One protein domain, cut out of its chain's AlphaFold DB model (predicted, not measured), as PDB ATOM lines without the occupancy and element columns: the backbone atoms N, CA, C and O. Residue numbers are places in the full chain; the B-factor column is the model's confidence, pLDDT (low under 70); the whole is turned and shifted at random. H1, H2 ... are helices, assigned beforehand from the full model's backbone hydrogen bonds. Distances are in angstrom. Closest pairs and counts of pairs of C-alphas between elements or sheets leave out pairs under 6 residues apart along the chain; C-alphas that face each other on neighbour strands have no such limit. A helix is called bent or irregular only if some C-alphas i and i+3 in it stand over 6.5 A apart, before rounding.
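This is residues 394 to 439 and 453 to 501 of the 1436 residues of the protein "Autophagy-related protein 11" of Fonsecaea pedrosoi CBS 271.37 (UniProt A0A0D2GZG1). One very long helix, H1, reaches away from a short hairpin of two helices, H2 and H3, which packs on the first residues of H1 and carries the rod on beyond that end. The other end of H1, residues 425 to 439, sticks out alone, and a long stretch with no named element, residues 453 to 468, comes back beside H1 toward the hairpin. The printed part has 95 residues with three named helices, in the order H1, H2, H3 along the chain, and no named strand: its class is all helix. The whole is extended, with a radius of gyration of the C-alphas of 23.0 A, and spans 81 by 24 by 14 A along its three main axes.

Start at Ala 394, where H1, residues 394 to 439, begins. Look next at H2, residues 469 to 481, and H3, residues 485 to 498, which form a helical hairpin. With H1 these two make a bundle, three helices at shallow tilts, and it is up and down, each helix running against the one before it in the chain. H1 and H2 touch, and H1 does so with residues 396 to 400 alone, H2 with residues 469 to 472 alone. Their closest C-alphas are those of Leu 396 and Ile 472, 6.4 A apart. They run opposite ways at a shallow tilt of 6 degrees. H1 touches H3 with residues 394 to 401 alone; here the closest C-alphas are those of Ala 394 and Val 491, 6.1 A apart. These two run the same way at a shallow tilt of 12 degrees. H2 and H3 touch, and H2 does so with residues 476 to 480 alone; their closest C-alphas are those of Val 476 and Val 488, 5.5 A apart. They run opposite ways at a shallow tilt of 17 degrees, and their centres are 10.7 A apart. The helix packing is mostly aligned. Read the backbone O of residue i against the N of residue i+4: in H1, H2 and H3 every such pair inside the helix is within hydrogen-bond range.

Find C-alpha 394 at (-29.660, -32.255, 49.981); from there H1, 46 residues and the longest helix, runs 65.1 A to C-alpha 439 at (-65.004, -78.794, 21.255). After the cut, residues 453 to 468 hold no named element; their C-alphas lie 8 to 24 A from the mean of the C-alphas. H2 then runs from Arg 469 to Ala 481, 13 residues, 18.7 A from first to last C-alpha. H3 runs from Asn 485 to Leu 498, 14 residues and 20.2 A, and ends with C-alpha 498 at (-37.803, -31.611, 41.705). No helix is bent or irregular.

The outline is a rod, and the two C-alphas farthest apart are those of Ser 439 and Gly 483, 80.8 A. Residues 425 to 439, which belong to H1, stand free; without them the body has 80 residues and spans 60 by 24 by 14 A. From the first printed C-alpha, that of Ala 394, to the last, that of Pro 501, the distance is 19.4 A. Residues 440 to 452 are cut out and not printed, and C-alphas 439 and 453 are 24.2 A apart across the cut. The link from H1 to H2 is the link across the cut; the link from H2 to H3 has 3 residues and is tight. The mean pLDDT of the printed part is 81.1, and the model's confidence is low, under 70, at residues 453 to 461 and 500 to 501.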
ATOM      1  N   ALA A 394     -29.651 -31.580  51.277       91.24
ATOM      2  CA  ALA A 394     -29.660 -32.255  49.981       91.24
ATOM      3  C   ALA A 394     -30.100 -33.730  50.073       91.24
ATOM      4  O   ALA A 394     -30.713 -34.217  49.122       91.24
ATOM      5  N   THR A 395     -29.844 -34.436  51.183       91.59
ATOM      6  CA  THR A 395     -30.393 -35.786  51.404       91.59
ATOM      7  C   THR A 395     -31.883 -35.793  51.722       91.59
ATOM      8  O   THR A 395     -32.552 -36.706  51.251       91.59
ATOM      9  N   LEU A 396     -32.429 -34.778  52.405       92.32
ATOM     10  CA  LEU A 396     -33.884 -34.631  52.571       92.32
ATOM     11  C   LEU A 396     -34.577 -34.487  51.204       92.32
ATOM     12  O   LEU A 396     -35.451 -35.280  50.864       92.32
ATOM     13  N   VAL A 397     -34.097 -33.560  50.365       91.82
ATOM     14  CA  VAL A 397     -34.597 -33.363  48.987       91.82
ATOM     15  C   VAL A 397     -34.492 -34.642  48.142       91.82
ATOM     16  O   VAL A 397     -35.411 -34.973  47.397       91.82
ATOM     17  N   GLU A 398     -33.393 -35.388  48.255       89.60
ATOM     18  CA  GLU A 398     -33.189 -36.643  47.520       89.60
ATOM     19  C   GLU A 398     -34.042 -37.811  48.069       89.60
ATOM     20  O   GLU A 398     -34.465 -38.670  47.291       89.60
ATOM     21  N   ALA A 399     -34.348 -37.835  49.371       90.11
ATOM     22  CA  ALA A 399     -35.281 -38.785  49.979       90.11
ATOM     23  C   ALA A 399     -36.715 -38.542  49.483       90.11
ATOM     24  O   ALA A 399     -37.346 -39.475  48.984       90.11
ATOM     25  N   THR A 400     -37.182 -37.288  49.490       90.89
ATOM     26  CA  THR A 400     -38.467 -36.892  48.884       90.89
ATOM     27  C   THR A 400     -38.503 -37.188  47.381       90.89
ATOM     28  O   THR A 400     -39.494 -37.704  46.867       90.89
ATOM     29  N   ARG A 401     -37.394 -36.979  46.651       89.37
ATOM     30  CA  ARG A 401     -37.307 -37.367  45.232       89.37
ATOM     31  C   ARG A 401     -37.493 -38.871  45.026       89.37
ATOM     32  O   ARG A 401     -38.096 -39.271  44.029       89.37
ATOM     33  N   ARG A 402     -36.968 -39.706  45.931       85.36
ATOM     34  CA  ARG A 402     -37.138 -41.167  45.878       85.36
ATOM     35  C   ARG A 402     -38.540 -41.608  46.277       85.36
ATOM     36  O   ARG A 402     -39.084 -42.442  45.563       85.36
ATOM     37  N   SER A 403     -39.143 -41.048  47.328       85.53
ATOM     38  CA  SER A 403     -40.517 -41.400  47.715       85.53
ATOM     39  C   SER A 403     -41.515 -41.055  46.607       85.53
ATOM     40  O   SER A 403     -42.220 -41.952  46.142       85.53
ATOM     41  N   GLU A 404     -41.492 -39.822  46.084       85.31
ATOM     42  CA  GLU A 404     -42.359 -39.424  44.966       85.31
ATOM     43  C   GLU A 404     -42.094 -40.251  43.692       85.31
ATOM     44  O   GLU A 404     -43.009 -40.523  42.916       85.31
ATOM     45  N   TRP A 405     -40.840 -40.638  43.416       83.10
ATOM     46  CA  TRP A 405     -40.534 -41.497  42.266       83.10
ATOM     47  C   TRP A 405     -41.067 -42.919  42.462       83.10
ATOM     48  O   TRP A 405     -41.680 -43.461  41.546       83.10
ATOM     49  N   THR A 406     -40.899 -43.512  43.646       83.35
ATOM     50  CA  THR A 406     -41.458 -44.829  43.980       83.35
ATOM     51  C   THR A 406     -42.984 -44.835  43.894       83.35
ATOM     52  O   THR A 406     -43.552 -45.800  43.389       83.35
ATOM     53  N   GLU A 407     -43.647 -43.765  44.331       81.92
ATOM     54  CA  GLU A 407     -45.099 -43.600  44.225       81.92
ATOM     55  C   GLU A 407     -45.561 -43.490  42.762       81.92
ATOM     56  O   GLU A 407     -46.422 -44.257  42.332       81.92
ATOM     57  N   ARG A 408     -44.914 -42.635  41.955       81.59
ATOM     58  CA  ARG A 408     -45.173 -42.531  40.503       81.59
ATOM     59  C   ARG A 408     -44.955 -43.861  39.774       81.59
ATOM     60  O   ARG A 408     -45.756 -44.224  38.922       81.59
ATOM     61  N   MET A 409     -43.894 -44.600  40.111       78.03
ATOM     62  CA  MET A 409     -43.621 -45.924  39.534       78.03
ATOM     63  C   MET A 409     -44.631 -46.981  39.981       78.03
ATOM     64  O   MET A 409     -44.928 -47.876  39.200       78.03
ATOM     65  N   ARG A 410     -45.177 -46.888  41.201       81.62
ATOM     66  CA  ARG A 410     -46.262 -47.769  41.650       81.62
ATOM     67  C   ARG A 410     -47.512 -47.526  40.803       81.62
ATOM     68  O   ARG A 410     -47.968 -48.454  40.155       81.62
ATOM     69  N   ALA A 411     -47.941 -46.270  40.665       78.33
ATOM     70  CA  ALA A 411     -49.082 -45.912  39.822       78.33
ATOM     71  C   ALA A 411     -48.897 -46.285  38.331       78.33
ATOM     72  O   ALA A 411     -49.832 -46.791  37.713       78.33
ATOM     73  N   GLU A 412     -47.705 -46.091  37.740       75.46
ATOM     74  CA  GLU A 412     -47.424 -46.544  36.361       75.46
ATOM     75  C   GLU A 412     -47.431 -48.092  36.233       75.46
ATOM     76  O   GLU A 412     -47.775 -48.604  35.166       75.46
ATOM     77  N   VAL A 413     -47.104 -48.847  37.294       76.74
ATOM     78  CA  VAL A 413     -47.179 -50.325  37.328       76.74
ATOM     79  C   VAL A 413     -48.606 -50.830  37.552       76.74
ATOM     80  O   VAL A 413     -49.012 -51.773  36.876       76.74
ATOM     81  N   ASP A 414     -49.377 -50.203  38.439       76.34
ATOM     82  CA  ASP A 414     -50.753 -50.603  38.751       76.34
ATOM     83  C   ASP A 414     -51.658 -50.447  37.511       76.34
ATOM     84  O   ASP A 414     -52.352 -51.386  37.123       76.34
ATOM     85  N   VAL A 415     -51.547 -49.321  36.789       77.30
ATOM     86  CA  VAL A 415     -52.246 -49.100  35.503       77.30
ATOM     87  C   VAL A 415     -51.809 -50.109  34.430       77.30
ATOM     88  O   VAL A 415     -52.619 -50.556  33.618       77.30
ATOM     89  N   LEU A 416     -50.534 -50.510  34.414       77.83
ATOM     90  CA  LEU A 416     -50.041 -51.537  33.493       77.83
ATOM     91  C   LEU A 416     -50.582 -52.935  33.847       77.83
ATOM     92  O   LEU A 416     -50.858 -53.726  32.942       77.83
ATOM     93  N   HIS A 417     -50.775 -53.233  35.135       78.35
ATOM     94  CA  HIS A 417     -51.415 -54.463  35.597       78.35
ATOM     95  C   HIS A 417     -52.905 -54.500  35.210       78.35
ATOM     96  O   HIS A 417     -53.363 -55.519  34.693       78.35
ATOM     97  N   GLU A 418     -53.647 -53.396  35.366       78.01
ATOM     98  CA  GLU A 418     -55.038 -53.286  34.892       78.01
ATOM     99  C   GLU A 418     -55.157 -53.533  33.377       78.01
ATOM    100  O   GLU A 418     -55.985 -54.338  32.941       78.01
ATOM    101  N   ASP A 419     -54.296 -52.913  32.562       75.68
ATOM    102  CA  ASP A 419     -54.325 -53.078  31.102       75.68
ATOM    103  C   ASP A 419     -54.037 -54.515  30.659       75.68
ATOM    104  O   ASP A 419     -54.694 -55.030  29.749       75.68
ATOM    105  N   LEU A 420     -53.081 -55.185  31.305       76.00
ATOM    106  CA  LEU A 420     -52.724 -56.567  30.977       76.00
ATOM    107  C   LEU A 420     -53.725 -57.578  31.550       76.00
ATOM    108  O   LEU A 420     -53.952 -58.613  30.920       76.00
ATOM    109  N   SER A 421     -54.410 -57.246  32.646       76.92
ATOM    110  CA  SER A 421     -55.582 -57.983  33.127       76.92
ATOM    111  C   SER A 421     -56.726 -57.928  32.104       76.92
ATOM    112  O   SER A 421     -57.186 -58.974  31.640       76.92
ATOM    113  N   LEU A 422     -57.100 -56.733  31.624       79.27
ATOM    114  CA  LEU A 422     -58.146 -56.557  30.604       79.27
ATOM    115  C   LEU A 422     -57.834 -57.293  29.288       79.27
ATOM    116  O   LEU A 422     -58.721 -57.929  28.715       79.27
ATOM    117  N   GLN A 423     -56.582 -57.248  28.815       79.38
ATOM    118  CA  GLN A 423     -56.152 -58.015  27.635       79.38
ATOM    119  C   GLN A 423     -56.221 -59.532  27.876       79.38
ATOM    120  O   GLN A 423     -56.628 -60.280  26.986       79.38
ATOM    121  N   THR A 424     -55.874 -59.990  29.082       76.18
ATOM    122  CA  THR A 424     -55.938 -61.410  29.456       76.18
ATOM    123  C   THR A 424     -57.384 -61.903  29.542       76.18
ATOM    124  O   THR A 424     -57.682 -62.979  29.025       76.18
ATOM    125  N   GLU A 425     -58.316 -61.121  30.098       78.76
ATOM    126  CA  GLU A 425     -59.742 -61.469  30.076       78.76
ATOM    127  C   GLU A 425     -60.311 -61.520  28.648       78.76
ATOM    128  O   GLU A 425     -61.083 -62.416  28.310       78.76
ATOM    129  N   GLU A 426     -59.972 -60.542  27.806       78.60
ATOM    130  CA  GLU A 426     -60.412 -60.464  26.409       78.60
ATOM    131  C   GLU A 426     -59.917 -61.679  25.602       78.60
ATOM    132  O   GLU A 426     -60.689 -62.303  24.869       78.60
ATOM    133  N   GLU A 427     -58.667 -62.097  25.805       78.85
ATOM    134  CA  GLU A 427     -58.117 -63.321  25.218       78.85
ATOM    135  C   GLU A 427     -58.767 -64.594  25.795       78.85
ATOM    136  O   GLU A 427     -59.154 -65.483  25.037       78.85
ATOM    137  N   GLN A 428     -59.010 -64.674  27.109       80.30
ATOM    138  CA  GLN A 428     -59.776 -65.780  27.703       80.30
ATOM    139  C   GLN A 428     -61.206 -65.865  27.137       80.30
ATOM    140  O   GLN A 428     -61.707 -66.964  26.885       80.30
ATOM    141  N   ARG A 429     -61.863 -64.727  26.866       81.17
ATOM    142  CA  ARG A 429     -63.177 -64.671  26.194       81.17
ATOM    143  C   ARG A 429     -63.102 -65.184  24.753       81.17
ATOM    144  O   ARG A 429     -64.042 -65.852  24.316       81.17
ATOM    145  N   ARG A 430     -62.014 -64.919  24.020       82.67
ATOM    146  CA  ARG A 430     -61.785 -65.464  22.665       82.67
ATOM    147  C   ARG A 430     -61.533 -66.966  22.699       82.67
ATOM    148  O   ARG A 430     -62.249 -67.691  22.012       82.67
ATOM    149  N   ARG A 431     -60.625 -67.443  23.558       79.24
ATOM    150  CA  ARG A 431     -60.367 -68.878  23.774       79.24
ATOM    151  C   ARG A 431     -61.648 -69.622  24.127       79.24
ATOM    152  O   ARG A 431     -62.010 -70.558  23.430       79.24
ATOM    153  N   LYS A 432     -62.417 -69.134  25.108       79.59
ATOM    154  CA  LYS A 432     -63.695 -69.745  25.508       79.59
ATOM    155  C   LYS A 432     -64.706 -69.831  24.356       79.59
ATOM    156  O   LYS A 432     -65.410 -70.830  24.261       79.59
ATOM    157  N   LYS A 433     -64.777 -68.830  23.467       82.26
ATOM    158  CA  LYS A 433     -65.622 -68.879  22.253       82.26
ATOM    159  C   LYS A 433     -65.097 -69.865  21.203       82.26
ATOM    160  O   LYS A 433     -65.892 -70.524  20.537       82.26
ATOM    161  N   TRP A 434     -63.779 -69.964  21.042       83.13
ATOM    162  CA  TRP A 434     -63.143 -70.867  20.082       83.13
ATOM    163  C   TRP A 434     -63.245 -72.334  20.520       83.13
ATOM    164  O   TRP A 434     -63.755 -73.150  19.757       83.13
ATOM    165  N   THR A 435     -62.903 -72.649  21.774       81.37
ATOM    166  CA  THR A 435     -63.107 -73.978  22.374       81.37
ATOM    167  C   THR A 435     -64.581 -74.389  22.318       81.37
ATOM    168  O   THR A 435     -64.881 -75.517  21.952       81.37
ATOM    169  N   ALA A 436     -65.525 -73.473  22.574       80.93
ATOM    170  CA  ALA A 436     -66.965 -73.757  22.475       80.93
ATOM    171  C   ALA A 436     -67.512 -73.900  21.035       80.93
ATOM    172  O   ALA A 436     -68.691 -74.201  20.869       80.93
ATOM    173  N   SER A 437     -66.698 -73.662  19.999       81.64
ATOM    174  CA  SER A 437     -67.055 -73.891  18.583       81.64
ATOM    175  C   SER A 437     -66.240 -75.001  17.911       81.64
ATOM    176  O   SER A 437     -66.548 -75.372  16.783       81.64
ATOM    177  N   HIS A 438     -65.225 -75.537  18.598       81.31
ATOM    178  CA  HIS A 438     -64.345 -76.603  18.107       81.31
ATOM    179  C   HIS A 438     -64.196 -77.756  19.118       81.31
ATOM    180  O   HIS A 438     -63.308 -78.588  18.951       81.31
ATOM    181  N   SER A 439     -65.044 -77.815  20.153       72.81
ATOM    182  CA  SER A 439     -65.004 -78.794  21.255       72.81
ATOM    183  C   SER A 439     -64.792 -80.225  20.772       72.81
ATOM    184  O   SER A 439     -63.927 -80.935  21.270       72.81
ATOM    185  N   ILE A 453     -50.606 -64.374  31.408       57.54
ATOM    186  CA  ILE A 453     -49.733 -63.389  32.054       57.54
ATOM    187  C   ILE A 453     -50.156 -63.242  33.533       57.54
ATOM    188  O   ILE A 453     -51.241 -62.733  33.801       57.54
ATOM    189  N   ASP A 454     -49.309 -63.631  34.496       55.96
ATOM    190  CA  ASP A 454     -49.497 -63.333  35.932       55.96
ATOM    191  C   ASP A 454     -48.506 -62.247  36.385       55.96
ATOM    192  O   ASP A 454     -47.360 -62.515  36.753       55.96
ATOM    193  N   LEU A 455     -48.936 -60.984  36.316       56.35
ATOM    194  CA  LEU A 455     -48.110 -59.818  36.642       56.35
ATOM    195  C   LEU A 455     -48.122 -59.486  38.137       56.35
ATOM    196  O   LEU A 455     -48.503 -58.388  38.548       56.35
ATOM    197  N   LYS A 456     -47.599 -60.407  38.952       56.11
ATOM    198  CA  LYS A 456     -47.176 -60.141  40.340       56.11
ATOM    199  C   LYS A 456     -45.880 -59.325  40.369       56.11
ATOM    200  O   LYS A 456     -44.855 -59.748  40.901       56.11
ATOM    201  N   ALA A 457     -45.929 -58.133  39.779       51.33
ATOM    202  CA  ALA A 457     -44.866 -57.149  39.884       51.33
ATOM    203  C   ALA A 457     -44.706 -56.757  41.359       51.33
ATOM    204  O   ALA A 457     -45.586 -56.130  41.946       51.33
ATOM    205  N   THR A 458     -43.590 -57.143  41.984       56.05
ATOM    206  CA  THR A 458     -43.299 -56.753  43.368       56.05
ATOM    207  C   THR A 458     -43.288 -55.234  43.472       56.05
ATOM    208  O   THR A 458     -42.448 -54.591  42.836       56.05
ATOM    209  N   ALA A 459     -44.199 -54.677  44.276       57.46
ATOM    210  CA  ALA A 459     -44.359 -53.236  44.440       57.46
ATOM    211  C   ALA A 459     -43.000 -52.553  44.695       57.46
ATOM    212  O   ALA A 459     -42.203 -53.071  45.491       57.46
ATOM    213  N   PRO A 460     -42.711 -51.409  44.044       59.73
ATOM    214  CA  PRO A 460     -41.388 -50.802  44.097       59.73
ATOM    215  C   PRO A 460     -41.021 -50.466  45.547       59.73
ATOM    216  O   PRO A 460     -41.719 -49.707  46.228       59.73
ATOM    217  N   ARG A 461     -39.934 -51.083  46.025       62.10
ATOM    218  CA  ARG A 461     -39.421 -50.918  47.388       62.10
ATOM    219  C   ARG A 461     -38.550 -49.670  47.453       62.10
ATOM    220  O   ARG A 461     -37.511 -49.613  46.800       62.10
ATOM    221  N   ASN A 462     -38.949 -48.697  48.267       71.21
ATOM    222  CA  ASN A 462     -38.065 -47.609  48.670       71.21
ATOM    223  C   ASN A 462     -37.286 -48.046  49.919       71.21
ATOM    224  O   ASN A 462     -37.901 -48.407  50.918       71.21
ATOM    225  N   SER A 463     -35.954 -48.033  49.858       76.71
ATOM    226  CA  SER A 463     -35.078 -48.261  51.020       76.71
ATOM    227  C   SER A 463     -34.652 -46.965  51.717       76.71
ATOM    228  O   SER A 463     -33.941 -47.019  52.715       76.71
ATOM    229  N   TRP A 464     -35.050 -45.808  51.182       84.76
ATOM    230  CA  TRP A 464     -34.791 -44.501  51.776       84.76
ATOM    231  C   TRP A 464     -35.961 -44.087  52.678       84.76
ATOM    232  O   TRP A 464     -37.103 -44.461  52.391       84.76
ATOM    233  N   PRO A 465     -35.704 -43.302  53.737       84.22
ATOM    234  CA  PRO A 465     -36.753 -42.807  54.621       84.22
ATOM    235  C   PRO A 465     -37.793 -41.984  53.852       84.22
ATOM    236  O   PRO A 465     -37.475 -41.299  52.876       84.22
ATOM    237  N   PHE A 466     -39.051 -42.043  54.292       86.26
ATOM    238  CA  PHE A 466     -40.095 -41.175  53.753       86.26
ATOM    239  C   PHE A 466     -39.975 -39.788  54.392       86.26
ATOM    240  O   PHE A 466     -40.180 -39.646  55.598       86.26
ATOM    241  N   VAL A 467     -39.648 -38.792  53.569       86.65
ATOM    242  CA  VAL A 467     -39.506 -37.378  53.939       86.65
ATOM    243  C   VAL A 467     -40.525 -36.571  53.138       86.65
ATOM    244  O   VAL A 467     -40.564 -36.655  51.905       86.65
ATOM    245  N   SER A 468     -41.359 -35.809  53.838       86.89
ATOM    246  CA  SER A 468     -42.339 -34.889  53.258       86.89
ATOM    247  C   SER A 468     -41.687 -33.589  52.771       86.89
ATOM    248  O   SER A 468     -40.591 -33.219  53.193       86.89
ATOM    249  N   ARG A 469     -42.375 -32.849  51.890       89.89
ATOM    250  CA  ARG A 469     -41.916 -31.509  51.482       89.89
ATOM    251  C   ARG A 469     -41.927 -30.519  52.653       89.89
ATOM    252  O   ARG A 469     -41.066 -29.647  52.706       89.89
ATOM    253  N   ASP A 470     -42.841 -30.691  53.605       89.50
ATOM    254  CA  ASP A 470     -42.988 -29.816  54.773       89.50
ATOM    255  C   ASP A 470     -41.775 -29.897  55.716       89.50
ATOM    256  O   ASP A 470     -41.346 -28.879  56.251       89.50
ATOM    257  N   GLU A 471     -41.133 -31.062  55.831       88.56
ATOM    258  CA  GLU A 471     -39.858 -31.219  56.553       88.56
ATOM    259  C   GLU A 471     -38.687 -30.505  55.863       88.56
ATOM    260  O   GLU A 471     -37.802 -29.979  56.536       88.56
ATOM    261  N   ILE A 472     -38.675 -30.447  54.525       91.14
ATOM    262  CA  ILE A 472     -37.677 -29.661  53.782       91.14
ATOM    263  C   ILE A 472     -37.903 -28.166  54.028       91.14
ATOM    264  O   ILE A 472     -36.929 -27.424  54.147       91.14
ATOM    265  N   PHE A 473     -39.160 -27.717  54.133       92.36
ATOM    266  CA  PHE A 473     -39.475 -26.336  54.504       92.36
ATOM    267  C   PHE A 473     -39.072 -26.020  55.950       92.36
ATOM    268  O   PHE A 473     -38.406 -25.010  56.152       92.36
ATOM    269  N   ALA A 474     -39.372 -26.899  56.914       91.54
ATOM    270  CA  ALA A 474     -38.929 -26.755  58.303       91.54
ATOM    271  C   ALA A 474     -37.399 -26.637  58.392       91.54
ATOM    272  O   ALA A 474     -36.894 -25.626  58.870       91.54
ATOM    273  N   TRP A 475     -36.660 -27.571  57.780       92.39
ATOM    274  CA  TRP A 475     -35.197 -27.517  57.704       92.39
ATOM    275  C   TRP A 475     -34.672 -26.233  57.036       92.39
ATOM    276  O   TRP A 475     -33.645 -25.678  57.425       92.39
ATOM    277  N   VAL A 476     -35.365 -25.735  56.011       91.82
ATOM    278  CA  VAL A 476     -35.023 -24.468  55.352       91.82
ATOM    279  C   VAL A 476     -35.269 -23.259  56.257       91.82
ATOM    280  O   VAL A 476     -34.526 -22.286  56.136       91.82
ATOM    281  N   ASP A 477     -36.266 -23.293  57.138       91.64
ATOM    282  CA  ASP A 477     -36.536 -22.216  58.091       91.64
ATOM    283  C   ASP A 477     -35.618 -22.295  59.329       91.64
ATOM    284  O   ASP A 477     -35.118 -21.251  59.751       91.64
ATOM    285  N   ASP A 478     -35.245 -23.491  59.802       90.32
ATOM    286  CA  ASP A 478     -34.180 -23.699  60.802       90.32
ATOM    287  C   ASP A 478     -32.844 -23.106  60.310       90.32
ATOM    288  O   ASP A 478     -32.215 -22.275  60.970       90.32
ATOM    289  N   LEU A 479     -32.447 -23.434  59.072       91.06
ATOM    290  CA  LEU A 479     -31.252 -22.863  58.439       91.06
ATOM    291  C   LEU A 479     -31.332 -21.338  58.234       91.06
ATOM    292  O   LEU A 479     -30.288 -20.691  58.133       91.06
ATOM    293  N   ARG A 480     -32.532 -20.745  58.143       90.32
ATOM    294  CA  ARG A 480     -32.697 -19.278  58.111       90.32
ATOM    295  C   ARG A 480     -32.561 -18.670  59.499       90.32
ATOM    296  O   ARG A 480     -31.948 -17.611  59.601       90.32
ATOM    297  N   ALA A 481     -33.096 -19.322  60.532       89.10
ATOM    298  CA  ALA A 481     -32.964 -18.883  61.918       89.10
ATOM    299  C   ALA A 481     -31.487 -18.818  62.343       89.10
ATOM    300  O   ALA A 481     -31.064 -17.810  62.904       89.10
ATOM    301  N   LEU A 482     -30.687 -19.820  61.959       86.70
ATOM    302  CA  LEU A 482     -29.236 -19.851  62.199       86.70
ATOM    303  C   LEU A 482     -28.403 -19.082  61.153       86.70
ATOM    304  O   LEU A 482     -27.175 -19.131  61.165       86.70
ATOM    305  N   GLY A 483     -29.038 -18.391  60.202       84.85
ATOM    306  CA  GLY A 483     -28.344 -17.562  59.213       84.85
ATOM    307  C   GLY A 483     -27.531 -18.310  58.144       84.85
ATOM    308  O   GLY A 483     -26.851 -17.650  57.353       84.85
ATOM    309  N   ILE A 484     -27.632 -19.643  58.041       85.10
ATOM    310  CA  ILE A 484     -26.902 -20.517  57.093       85.10
ATOM    311  C   ILE A 484     -27.537 -20.443  55.688       85.10
ATOM    312  O   ILE A 484     -28.042 -21.403  55.094       85.10
ATOM    313  N   ASN A 485     -27.503 -19.231  55.147       84.52
ATOM    314  CA  ASN A 485     -28.273 -18.713  54.021       84.52
ATOM    315  C   ASN A 485     -28.005 -19.374  52.645       84.52
ATOM    316  O   ASN A 485     -28.684 -19.061  51.656       84.52
ATOM    317  N   ASP A 486     -27.041 -20.288  52.587       83.12
ATOM    318  CA  ASP A 486     -26.439 -20.875  51.378       83.12
ATOM    319  C   ASP A 486     -26.752 -22.350  51.248       83.12
ATOM    320  O   ASP A 486     -27.019 -22.854  50.153       83.12
ATOM    321  N   ALA A 487     -26.839 -23.016  52.404       87.18
ATOM    322  CA  ALA A 487     -27.615 -24.233  52.517       87.18
ATOM    323  C   ALA A 487     -29.067 -23.932  52.105       87.18
ATOM    324  O   ALA A 487     -29.586 -24.617  51.229       87.18
ATOM    325  N   VAL A 488     -29.660 -22.830  52.594       89.56
ATOM    326  CA  VAL A 488     -31.001 -22.367  52.183       89.56
ATOM    327  C   VAL A 488     -31.120 -22.197  50.665       89.56
ATOM    328  O   VAL A 488     -31.989 -22.820  50.058       89.56
ATOM    329  N   GLN A 489     -30.266 -21.391  50.021       88.42
ATOM    330  CA  GLN A 489     -30.363 -21.165  48.568       88.42
ATOM    331  C   GLN A 489     -30.178 -22.453  47.758       88.42
ATOM    332  O   GLN A 489     -30.967 -22.733  46.853       88.42
ATOM    333  N   SER A 490     -29.183 -23.264  48.113       88.85
ATOM    334  CA  SER A 490     -28.879 -24.510  47.409       88.85
ATOM    335  C   SER A 490     -29.966 -25.578  47.583       88.85
ATOM    336  O   SER A 490     -30.263 -26.308  46.637       88.85
ATOM    337  N   VAL A 491     -30.573 -25.687  48.771       90.72
ATOM    338  CA  VAL A 491     -31.685 -26.615  49.050       90.72
ATOM    339  C   VAL A 491     -32.955 -26.147  48.341       90.72
ATOM    340  O   VAL A 491     -33.584 -26.944  47.648       90.72
ATOM    341  N   MET A 492     -33.278 -24.849  48.398       90.06
ATOM    342  CA  MET A 492     -34.412 -24.264  47.666       90.06
ATOM    343  C   MET A 492     -34.294 -24.458  46.148       90.06
ATOM    344  O   MET A 492     -35.284 -24.787  45.493       90.06
ATOM    345  N   GLN A 493     -33.096 -24.298  45.573       89.07
ATOM    346  CA  GLN A 493     -32.869 -24.553  44.148       89.07
ATOM    347  C   GLN A 493     -33.030 -26.045  43.812       89.07
ATOM    348  O   GLN A 493     -33.741 -26.373  42.868       89.07
ATOM    349  N   ARG A 494     -32.488 -26.960  44.629       88.25
ATOM    350  CA  ARG A 494     -32.679 -28.413  44.439       88.25
ATOM    351  C   ARG A 494     -34.139 -28.849  44.555       88.25
ATOM    352  O   ARG A 494     -34.564 -29.720  43.805       88.25
ATOM    353  N   MET A 495     -34.907 -28.237  45.455       88.39
ATOM    354  CA  MET A 495     -36.347 -28.476  45.583       88.39
ATOM    355  C   MET A 495     -37.111 -27.972  44.350       88.39
ATOM    356  O   MET A 495     -37.957 -28.681  43.820       88.39
ATOM    357  N   LYS A 496     -36.754 -26.798  43.818       86.82
ATOM    358  CA  LYS A 496     -37.287 -26.284  42.544       86.82
ATOM    359  C   LYS A 496     -36.932 -27.179  41.345       86.82
ATOM    360  O   LYS A 496     -37.714 -27.266  40.401       86.82
ATOM    361  N   ASP A 497     -35.792 -27.869  41.392       83.24
ATOM    362  CA  ASP A 497     -35.395 -28.857  40.382       83.24
ATOM    363  C   ASP A 497     -36.158 -30.197  40.496       83.24
ATOM    364  O   ASP A 497     -36.172 -30.954  39.524       83.24
ATOM    365  N   LEU A 498     -36.852 -30.485  41.613       82.01
ATOM    366  CA  LEU A 498     -37.803 -31.611  41.705       82.01
ATOM    367  C   LEU A 498     -39.034 -31.383  40.820       82.01
ATOM    368  O   LEU A 498     -39.500 -32.304  40.152       82.01
ATOM    369  N   ASP A 499     -39.536 -30.146  40.802       73.82
ATOM    370  CA  ASP A 499     -40.738 -29.747  40.058       73.82
ATOM    371  C   ASP A 499     -40.454 -29.474  38.566       73.82
ATOM    372  O   ASP A 499     -41.363 -29.168  37.788       73.82
ATOM    373  N   ALA A 500     -39.196 -29.597  38.130       69.86
ATOM    374  CA  ALA A 500     -38.817 -29.445  36.734       69.86
ATOM    375  C   ALA A 500     -39.355 -30.629  35.895       69.86
ATOM    376  O   ALA A 500     -38.967 -31.778  36.127       69.86
ATOM    377  N   PRO A 501     -40.206 -30.397  34.875       54.13
ATOM    378  CA  PRO A 501     -40.858 -31.481  34.149       54.13
ATOM    379  C   PRO A 501     -39.836 -32.356  33.416       54.13
ATOM    380  O   PRO A 501     -39.122 -31.898  32.515       54.13
TER     381      PRO A 501